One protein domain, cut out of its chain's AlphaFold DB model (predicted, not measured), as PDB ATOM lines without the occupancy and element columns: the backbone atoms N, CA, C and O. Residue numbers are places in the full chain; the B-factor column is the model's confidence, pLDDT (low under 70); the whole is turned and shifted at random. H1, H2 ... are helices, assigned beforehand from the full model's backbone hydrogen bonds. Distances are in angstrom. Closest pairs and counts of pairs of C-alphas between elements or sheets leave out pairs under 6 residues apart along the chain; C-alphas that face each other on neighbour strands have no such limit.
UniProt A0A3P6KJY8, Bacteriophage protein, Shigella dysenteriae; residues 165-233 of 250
ATOM      1  N   THR A 165     206.509 107.864 199.601       97.25
ATOM      2  CA  THR A 165     206.695 106.423 199.374       97.25
ATOM      3  C   THR A 165     205.432 105.746 198.835       97.25
ATOM      4  O   THR A 165     205.511 104.999 197.862       97.25
ATOM      5  N   LEU A 166     204.254 106.069 199.380       97.50
ATOM      6  CA  LEU A 166     202.973 105.534 198.901       97.50
ATOM      7  C   LEU A 166     202.606 106.078 197.520       97.50
ATOM      8  O   LEU A 166     202.081 105.350 196.674       97.50
ATOM      9  N   TRP A 167     202.900 107.353 197.266       98.44
ATOM     10  CA  TRP A 167     202.711 107.932 195.941       98.44
ATOM     11  C   TRP A 167     203.606 107.256 194.891       98.44
ATOM     12  O   TRP A 167     203.124 106.901 193.812       98.44
ATOM     13  N   HIS A 168     204.875 106.998 195.222       98.31
ATOM     14  CA  HIS A 168     205.804 106.256 194.370       98.31
ATOM     15  C   HIS A 168     205.267 104.862 194.021       98.31
ATOM     16  O   HIS A 168     205.275 104.502 192.842       98.31
ATOM     17  N   GLU A 169     204.756 104.105 195.000       97.69
ATOM     18  CA  GLU A 169     204.143 102.785 194.768       97.69
ATOM     19  C   GLU A 169     203.000 102.868 193.746       97.69
ATOM     20  O   GLU A 169     202.962 102.112 192.770       97.69
ATOM     21  N   TRP A 170     202.096 103.838 193.915       98.31
ATOM     22  CA  TRP A 170     200.984 104.039 192.988       98.31
ATOM     23  C   TRP A 170     201.455 104.404 191.573       98.31
ATOM     24  O   TRP A 170     200.958 103.857 190.581       98.31
ATOM     25  N   VAL A 171     202.437 105.301 191.450       98.38
ATOM     26  CA  VAL A 171     203.000 105.696 190.151       98.38
ATOM     27  C   VAL A 171     203.683 104.516 189.460       98.38
ATOM     28  O   VAL A 171     203.450 104.299 188.266       98.38
ATOM     29  N   GLN A 172     204.489 103.737 190.184       98.06
ATOM     30  CA  GLN A 172     205.158 102.544 189.658       98.06
ATOM     31  C   GLN A 172     204.141 101.505 189.181       98.06
ATOM     32  O   GLN A 172     204.252 100.993 188.065       98.06
ATOM     33  N   PHE A 173     203.092 101.264 189.964       98.25
ATOM     34  CA  PHE A 173     202.011 100.365 189.578       98.25
ATOM     35  C   PHE A 173     201.305 100.828 188.289       98.25
ATOM     36  O   PHE A 173     201.122 100.056 187.345       98.25
ATOM     37  N   ARG A 174     200.995 102.126 188.170       98.06
ATOM     38  CA  ARG A 174     200.426 102.709 186.940       98.06
ATOM     39  C   ARG A 174     201.353 102.558 185.727       98.06
ATOM     40  O   ARG A 174     200.862 102.364 184.609       98.06
ATOM     41  N   GLN A 175     202.670 102.652 185.918       96.75
ATOM     42  CA  GLN A 175     203.658 102.397 184.865       96.75
ATOM     43  C   GLN A 175     203.674 100.918 184.451       96.75
ATOM     44  O   GLN A 175     203.640 100.643 183.248       96.75
ATOM     45  N   ALA A 176     203.639  99.986 185.409       97.00
ATOM     46  CA  ALA A 176     203.575  98.544 185.155       97.00
ATOM     47  C   ALA A 176     202.321  98.154 184.348       97.00
ATOM     48  O   ALA A 176     202.416  97.409 183.374       97.00
ATOM     49  N   LEU A 177     201.173  98.778 184.641       96.38
ATOM     50  CA  LEU A 177     199.933  98.641 183.860       96.38
ATOM     51  C   LEU A 177     199.971  99.307 182.468       96.38
ATOM     52  O   LEU A 177     198.961  99.339 181.761       96.38
ATOM     53  N   ARG A 178     201.097  99.911 182.060       96.50
ATOM     54  CA  ARG A 178     201.234 100.713 180.825       96.50
ATOM     55  C   ARG A 178     200.233 101.875 180.736       96.50
ATOM     56  O   ARG A 178     199.949 102.389 179.648       96.50
ATOM     57  N   LYS A 179     199.740 102.351 181.883       96.25
ATOM     58  CA  LYS A 179     198.877 103.534 182.016       96.25
ATOM     59  C   LYS A 179     199.545 104.596 182.901       96.25
ATOM     60  O   LYS A 179     198.943 105.028 183.887       96.25
ATOM     61  N   PRO A 180     200.765 105.058 182.563       97.06
ATOM     62  CA  PRO A 180     201.474 106.033 183.381       97.06
ATOM     63  C   PRO A 180     200.677 107.333 183.501       97.06
ATOM     64  O   PRO A 180     199.920 107.707 182.598       97.06
ATOM     65  N   ILE A 181     200.867 108.033 184.614       96.81
ATOM     66  CA  ILE A 181     200.372 109.395 184.792       96.81
ATOM     67  C   ILE A 181     201.262 110.309 183.939       96.81
ATOM     68  O   ILE A 181     202.469 110.365 184.146       96.81
ATOM     69  N   ARG A 182     200.681 110.956 182.918       94.94
ATOM     70  CA  ARG A 182     201.425 111.738 181.905       94.94
ATOM     71  C   ARG A 182     201.224 113.247 182.013       94.94
ATOM     72  O   ARG A 182     201.809 113.982 181.225       94.94
ATOM     73  N   THR A 183     200.361 113.697 182.918       95.06
ATOM     74  CA  THR A 183     199.985 115.104 183.059       95.06
ATOM     75  C   THR A 183     199.776 115.460 184.523       95.06
ATOM     76  O   THR A 183     199.353 114.618 185.319       95.06
ATOM     77  N   GLU A 184     199.985 116.734 184.841       95.12
ATOM     78  CA  GLU A 184     199.710 117.313 186.158       95.12
ATOM     79  C   GLU A 184     198.240 117.136 186.558       95.12
ATOM     80  O   GLU A 184     197.935 116.700 187.662       95.12
ATOM     81  N   GLN A 185     197.310 117.347 185.619       96.12
ATOM     82  CA  GLN A 185     195.883 117.092 185.837       96.12
ATOM     83  C   GLN A 185     195.596 115.634 186.230       96.12
ATOM     84  O   GLN A 185     194.738 115.387 187.075       96.12
ATOM     85  N   GLY A 186     196.312 114.669 185.641       96.94
ATOM     86  CA  GLY A 186     196.181 113.256 185.992       96.94
ATOM     87  C   GLY A 186     196.684 112.952 187.404       96.94
ATOM     88  O   GLY A 186     196.038 112.192 188.121       96.94
ATOM     89  N   ALA A 187     197.799 113.568 187.813       97.94
ATOM     90  CA  ALA A 187     198.319 113.448 189.174       97.94
ATOM     91  C   ALA A 187     197.358 114.082 190.193       97.94
ATOM     92  O   ALA A 187     196.902 113.407 191.114       97.94
ATOM     93  N   ASN A 188     196.945 115.329 189.952       97.69
ATOM     94  CA  ASN A 188     195.998 116.062 190.795       97.69
ATOM     95  C   ASN A 188     194.645 115.346 190.910       97.69
ATOM     96  O   ASN A 188     194.040 115.335 191.979       97.69
ATOM     97  N   GLY A 189     194.167 114.720 189.832       98.00
ATOM     98  CA  GLY A 189     192.956 113.899 189.857       98.00
ATOM     99  C   GLY A 189     193.077 112.693 190.791       98.00
ATOM    100  O   GLY A 189     192.167 112.438 191.573       98.00
ATOM    101  N   ALA A 190     194.212 111.989 190.765       98.06
ATOM    102  CA  ALA A 190     194.456 110.866 191.671       98.06
ATOM    103  C   ALA A 190     194.551 111.320 193.138       98.06
ATOM    104  O   ALA A 190     193.927 110.707 194.001       98.06
ATOM    105  N   ILE A 191     195.257 112.424 193.413       98.44
ATOM    106  CA  ILE A 191     195.370 113.000 194.764       98.44
ATOM    107  C   ILE A 191     193.988 113.405 195.301       98.44
ATOM    108  O   ILE A 191     193.657 113.101 196.446       98.44
ATOM    109  N   ARG A 192     193.134 114.021 194.471       98.19
ATOM    110  CA  ARG A 192     191.749 114.360 194.848       98.19
ATOM    111  C   ARG A 192     190.896 113.131 195.162       98.19
ATOM    112  O   ARG A 192     190.068 113.193 196.067       98.19
ATOM    113  N   GLU A 193     191.088 112.023 194.450       98.12
ATOM    114  CA  GLU A 193     190.347 110.791 194.740       98.12
ATOM    115  C   GLU A 193     190.795 110.170 196.075       98.12
ATOM    116  O   GLU A 193     189.953 109.735 196.861       98.12
ATOM    117  N   LEU A 194     192.098 110.204 196.387       98.00
ATOM    118  CA  LEU A 194     192.607 109.813 197.710       98.00
ATOM    119  C   LEU A 194     192.027 110.695 198.818       98.00
ATOM    120  O   LEU A 194     191.574 110.171 199.832       98.00
ATOM    121  N   GLU A 195     191.974 112.011 198.606       98.00
ATOM    122  CA  GLU A 195     191.379 112.955 199.556       98.00
ATOM    123  C   GLU A 195     189.902 112.640 199.825       98.00
ATOM    124  O   GLU A 195     189.458 112.616 200.972       98.00
ATOM    125  N   LYS A 196     189.137 112.325 198.777       97.50
ATOM    126  CA  LYS A 196     187.728 111.938 198.896       97.50
ATOM    127  C   LYS A 196     187.539 110.680 199.749       97.50
ATOM    128  O   LYS A 196     186.583 110.616 200.521       97.50
ATOM    129  N   PHE A 197     188.414 109.682 199.626       95.88
ATOM    130  CA  PHE A 197     188.365 108.499 200.492       95.88
ATOM    131  C   PHE A 197     188.869 108.790 201.909       95.88
ATOM    132  O   PHE A 197     188.316 108.254 202.868       95.88
ATOM    133  N   ARG A 198     189.835 109.703 202.056       95.50
ATOM    134  CA  ARG A 198     190.299 110.201 203.357       95.50
ATOM    135  C   ARG A 198     189.186 110.857 204.156       95.50
ATOM    136  O   ARG A 198     189.011 110.545 205.330       95.50
ATOM    137  N   GLN A 199     188.361 111.670 203.504       94.62
ATOM    138  CA  GLN A 199     187.172 112.279 204.110       94.62
ATOM    139  C   GLN A 199     186.096 111.253 204.504       94.62
ATOM    140  O   GLN A 199     185.269 111.532 205.365       94.62
ATOM    141  N   GLN A 200     186.124 110.052 203.917       92.12
ATOM    142  CA  GLN A 200     185.268 108.919 204.296       92.12
ATOM    143  C   GLN A 200     185.897 108.034 205.389       92.12
ATOM    144  O   GLN A 200     185.322 107.011 205.752       92.12
ATOM    145  N   GLY A 201     187.071 108.410 205.906       92.69
ATOM    146  CA  GLY A 201     187.777 107.717 206.984       92.69
ATOM    147  C   GLY A 201     188.851 106.725 206.529       92.69
ATOM    148  O   GLY A 201     189.523 106.149 207.381       92.69
ATOM    149  N   PHE A 202     189.057 106.522 205.225       94.25
ATOM    150  CA  PHE A 202     190.103 105.620 204.730       94.25
ATOM    151  C   PHE A 202     191.460 106.316 204.655       94.25
ATOM    152  O   PHE A 202     191.595 107.409 204.119       94.25
ATOM    153  N   THR A 203     192.513 105.656 205.114       94.75
ATOM    154  CA  THR A 203     193.879 106.152 204.898       94.75
ATOM    155  C   THR A 203     194.284 106.009 203.420       94.75
ATOM    156  O   THR A 203     193.842 105.065 202.753       94.75
ATOM    157  N   PRO A 204     195.154 106.888 202.884       96.25
ATOM    158  CA  PRO A 204     195.662 106.746 201.516       96.25
ATOM    159  C   PRO A 204     196.362 105.398 201.290       96.25
ATOM    160  O   PRO A 204     196.227 104.808 200.221       96.25
ATOM    161  N   GLU A 205     197.037 104.868 202.315       96.62
ATOM    162  CA  GLU A 205     197.668 103.547 202.295       96.62
ATOM    163  C   GLU A 205     196.660 102.421 202.033       96.62
ATOM    164  O   GLU A 205     196.880 101.593 201.148       96.62
ATOM    165  N   GLN A 206     195.528 102.410 202.749       95.25
ATOM    166  CA  GLN A 206     194.473 101.407 202.562       95.25
ATOM    167  C   GLN A 206     193.927 101.426 201.132       95.25
ATOM    168  O   GLN A 206     193.738 100.368 200.535       95.25
ATOM    169  N   VAL A 207     193.691 102.616 200.572       96.81
ATOM    170  CA  VAL A 207     193.147 102.767 199.214       96.81
ATOM    171  C   VAL A 207     194.160 102.330 198.156       96.81
ATOM    172  O   VAL A 207     193.812 101.560 197.258       96.81
ATOM    173  N   ILE A 208     195.414 102.785 198.257       97.69
ATOM    174  CA  ILE A 208     196.471 102.448 197.293       97.69
ATOM    175  C   ILE A 208     196.748 100.946 197.323       97.69
ATOM    176  O   ILE A 208     196.664 100.297 196.282       97.69
ATOM    177  N   ARG A 209     196.987 100.361 198.504       96.44
ATOM    178  CA  ARG A 209     197.277  98.926 198.632       96.44
ATOM    179  C   ARG A 209     196.107  98.059 198.190       96.44
ATOM    180  O   ARG A 209     196.328  97.070 197.500       96.44
ATOM    181  N   HIS A 210     194.871  98.442 198.515       95.88
ATOM    182  CA  HIS A 210     193.689  97.732 198.021       95.88
ATOM    183  C   HIS A 210     193.600  97.769 196.493       95.88
ATOM    184  O   HIS A 210     193.347  96.741 195.868       95.88
ATOM    185  N   SER A 211     193.844  98.933 195.890       97.69
ATOM    186  CA  SER A 211     193.790  99.104 194.435       97.69
ATOM    187  C   SER A 211     194.890  98.310 193.727       97.69
ATOM    188  O   SER A 211     194.612  97.665 192.721       97.69
ATOM    189  N   ILE A 212     196.110  98.300 194.275       96.94
ATOM    190  CA  ILE A 212     197.236  97.510 193.758       96.94
ATOM    191  C   ILE A 212     196.953  96.011 193.892       96.94
ATOM    192  O   ILE A 212     197.086  95.281 192.915       96.94
ATOM    193  N   ALA A 213     196.509  95.549 195.067       96.19
ATOM    194  CA  ALA A 213     196.251  94.132 195.330       96.19
ATOM    195  C   ALA A 213     195.162  93.532 194.424       96.19
ATOM    196  O   ALA A 213     195.180  92.335 194.157       96.19
ATOM    197  N   ASN A 214     194.222  94.357 193.954       96.62
ATOM    198  CA  ASN A 214     193.162  93.945 193.031       96.62
ATOM    199  C   ASN A 214     193.438  94.352 191.572       96.62
ATOM    200  O   ASN A 214     192.545  94.270 190.731       96.62
ATOM    201  N   GLU A 215     194.648  94.834 191.284       96.06
ATOM    202  CA  GLU A 215     195.092  95.293 189.967       96.06
ATOM    203  C   GLU A 215     194.164  96.333 189.303       96.06
ATOM    204  O   GLU A 215     194.008  96.401 188.080       96.06
ATOM    205  N   TYR A 216     193.520  97.181 190.105       96.94
ATOM    206  CA  TYR A 216     192.553  98.142 189.600       96.94
ATOM    207  C   TYR A 216     193.205  99.248 188.775       96.94
ATOM    208  O   TYR A 216     194.215  99.846 189.136       96.94
ATOM    209  N   HIS A 217     192.553  99.621 187.672       95.75
ATOM    210  CA  HIS A 217     193.007 100.739 186.842       95.75
ATOM    211  C   HIS A 217     192.851 102.110 187.526       95.75
ATOM    212  O   HIS A 217     193.436 103.088 187.057       95.75
ATOM    213  N   GLY A 218     192.054 102.208 188.589       95.94
ATOM    214  CA  GLY A 218     191.793 103.430 189.350       95.94
ATOM    215  C   GLY A 218     191.949 103.196 190.849       95.94
ATOM    216  O   GLY A 218     192.225 102.077 191.272       95.94
ATOM    217  N   LEU A 219     191.775 104.259 191.631       97.56
ATOM    218  CA  LEU A 219     191.812 104.194 193.088       97.56
ATOM    219  C   LEU A 219     190.426 103.856 193.628       97.56
ATOM    220  O   LEU A 219     189.449 104.532 193.301       97.56
ATOM    221  N   PHE A 220     190.347 102.828 194.465       95.75
ATOM    222  CA  PHE A 220     189.109 102.372 195.083       95.75
ATOM    223  C   PHE A 220     189.357 102.004 196.545       95.75
ATOM    224  O   PHE A 220     190.361 101.375 196.876       95.75
ATOM    225  N   ALA A 221     188.433 102.384 197.426       92.19
ATOM    226  CA  ALA A 221     188.451 101.931 198.810       92.19
ATOM    227  C   ALA A 221     187.911 100.489 198.936       92.19
ATOM    228  O   ALA A 221     187.032 100.096 198.157       92.19
ATOM    229  N   PRO A 222     188.378  99.711 199.932       89.50
ATOM    230  CA  PRO A 222     187.821  98.400 200.254       89.50
ATOM    231  C   PRO A 222     186.306  98.455 200.489       89.50
ATOM    232  O   PRO A 222     185.815  99.225 201.314       89.50
ATOM    233  N   LYS A 223     185.545  97.616 199.782       81.06
ATOM    234  CA  LYS A 223     184.088  97.527 199.960       81.06
ATOM    235  C   LYS A 223     183.736  96.709 201.202       81.06
ATOM    236  O   LYS A 223     184.329  95.665 201.445       81.06
ATOM    237  N   GLY A 224     182.720  97.149 201.947       71.88
ATOM    238  CA  GLY A 224     182.124  96.371 203.042       71.88
ATOM    239  C   GLY A 224     182.963  96.277 204.321       71.88
ATOM    240  O   GLY A 224     182.557  95.589 205.254       71.88
ATOM    241  N   VAL A 225     184.097  96.978 204.396       66.75
ATOM    242  CA  VAL A 225     184.952  97.019 205.586       66.75
ATOM    243  C   VAL A 225     184.904  98.422 206.173       66.75
ATOM    244  O   VAL A 225     185.125  99.401 205.463       66.75
ATOM    245  N   ARG A 226     184.597  98.528 207.470       71.19
ATOM    246  CA  ARG A 226     184.665  99.815 208.167       71.19
ATOM    247  C   ARG A 226     186.136 100.240 208.290       71.19
ATOM    248  O   ARG A 226     186.959  99.368 208.594       71.19
ATOM    249  N   PRO A 227     186.488 101.520 208.083       66.62
ATOM    250  CA  PRO A 227     187.880 101.966 208.138       66.62
ATOM    251  C   PRO A 227     188.602 101.583 209.442       66.62
ATOM    252  O   PRO A 227     189.787 101.242 209.418       66.62
ATOM    253  N   GLU A 228     187.877 101.539 210.567       65.62
ATOM    254  CA  GLU A 228     188.419 101.194 211.888       65.62
ATOM    255  C   GLU A 228     188.838  99.719 212.004       65.62
ATOM    256  O   GLU A 228     189.748  99.383 212.766       65.62
ATOM    257  N   THR A 229     188.212  98.819 211.239       61.84
ATOM    258  CA  THR A 229     188.522  97.379 211.266       61.84
ATOM    259  C   THR A 229     189.876  97.081 210.617       61.84
ATOM    260  O   THR A 229     190.584  96.175 211.053       61.84
ATOM    261  N   LEU A 230     190.273  97.868 209.614       61.41
ATOM    262  CA  LEU A 230     191.533  97.687 208.885       61.41
ATOM    263  C   LEU A 230     192.758  98.138 209.698       61.41
ATOM    264  O   LEU A 230     193.830  97.561 209.548       61.41
ATOM    265  N   LEU A 231     192.602  99.113 210.601       55.94
ATOM    266  CA  LEU A 231     193.675  99.540 211.513       55.94
ATOM    267  C   LEU A 231     194.062  98.440 212.517       55.94
ATOM    268  O   LEU A 231     195.218  98.353 212.927       55.94
ATOM    269  N   ARG A 232     193.115  97.571 212.904       52.16
ATOM    270  CA  ARG A 232     193.371  96.484 213.865       52.16
ATOM    271  C   ARG A 232     194.155  95.311 213.273       52.16
ATOM    272  O   ARG A 232     194.850  94.626 214.018       52.16
ATOM    273  N   GLN A 233     194.086  95.067 211.963       52.09
ATOM    274  CA  GLN A 233     194.695  93.869 211.369       52.09
ATOM    275  C   GLN A 233     196.231  93.890 211.335       52.09
ATOM    276  O   GLN A 233     196.832  92.824 211.387       52.09
TER     277      GLN A 233
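This is residues 165 to 233 of the 250 residues of the protein "Bacteriophage protein" of Shigella dysenteriae (UniProt A0A3P6KJY8). Two helices, H1 and H3, lie side by side, and H3 packs about perpendicular on the last residues of H2, the longest helix, which runs along the long axis of the whole. The small helix H4 sits at one end of that axis, after a long stretch without a named element. The printed part has 69 residues with four named helices, in the order H1, H2, H3, H4, and no named strand; the class is all helix. It is compact, with a radius of gyration of the C-alphas of 12.0 A, and its elongated outline spans 35 by 21 by 21 A.

Find C-alpha 165 at (206.695, 106.423, 199.374); from there H1, residues 165 to 176, runs 16.6 A. H2, residues 184 to 198, begins at C-alpha 184 at (199.710, 117.313, 186.158) and covers 20.9 A. H3 is residues 204 to 213, 14.1 A. H4, residues 227 to 233, ends at C-alpha 233 at (194.695, 93.869, 211.369).

Look at Trp 170 and Ile 208, the closest C-alphas of H1 and H3, 6.4 A apart: these helices touch, the same way at a shallow tilt of 27 degrees. H3 also touches H2, with residues 194 to 198 of H2 alone; their closest C-alphas, Leu 194 and Pro 204, are 5.8 A apart, and their lines are about perpendicular at 73 degrees. H1 and H2 are near each other. H3 and H4 are close but not clearly touching, with the C-alphas of Gln 206 and Leu 230 at 7.9 A; H4 is apart from H1 and H2. Every O i to N i+4 pair is within hydrogen-bond range in H1, H2 and H3; in H4 it is 0 of 3, beside 3 of 4 O i to N i+3 pairs.

The farthest C-alphas, Thr 183 and Arg 232, are 36.6 A apart. The printed part has no cut; the link from H3 to H4, residues 214 to 226, is long. Look for pLDDT under 70 at residue 225 and residues 227 to 233.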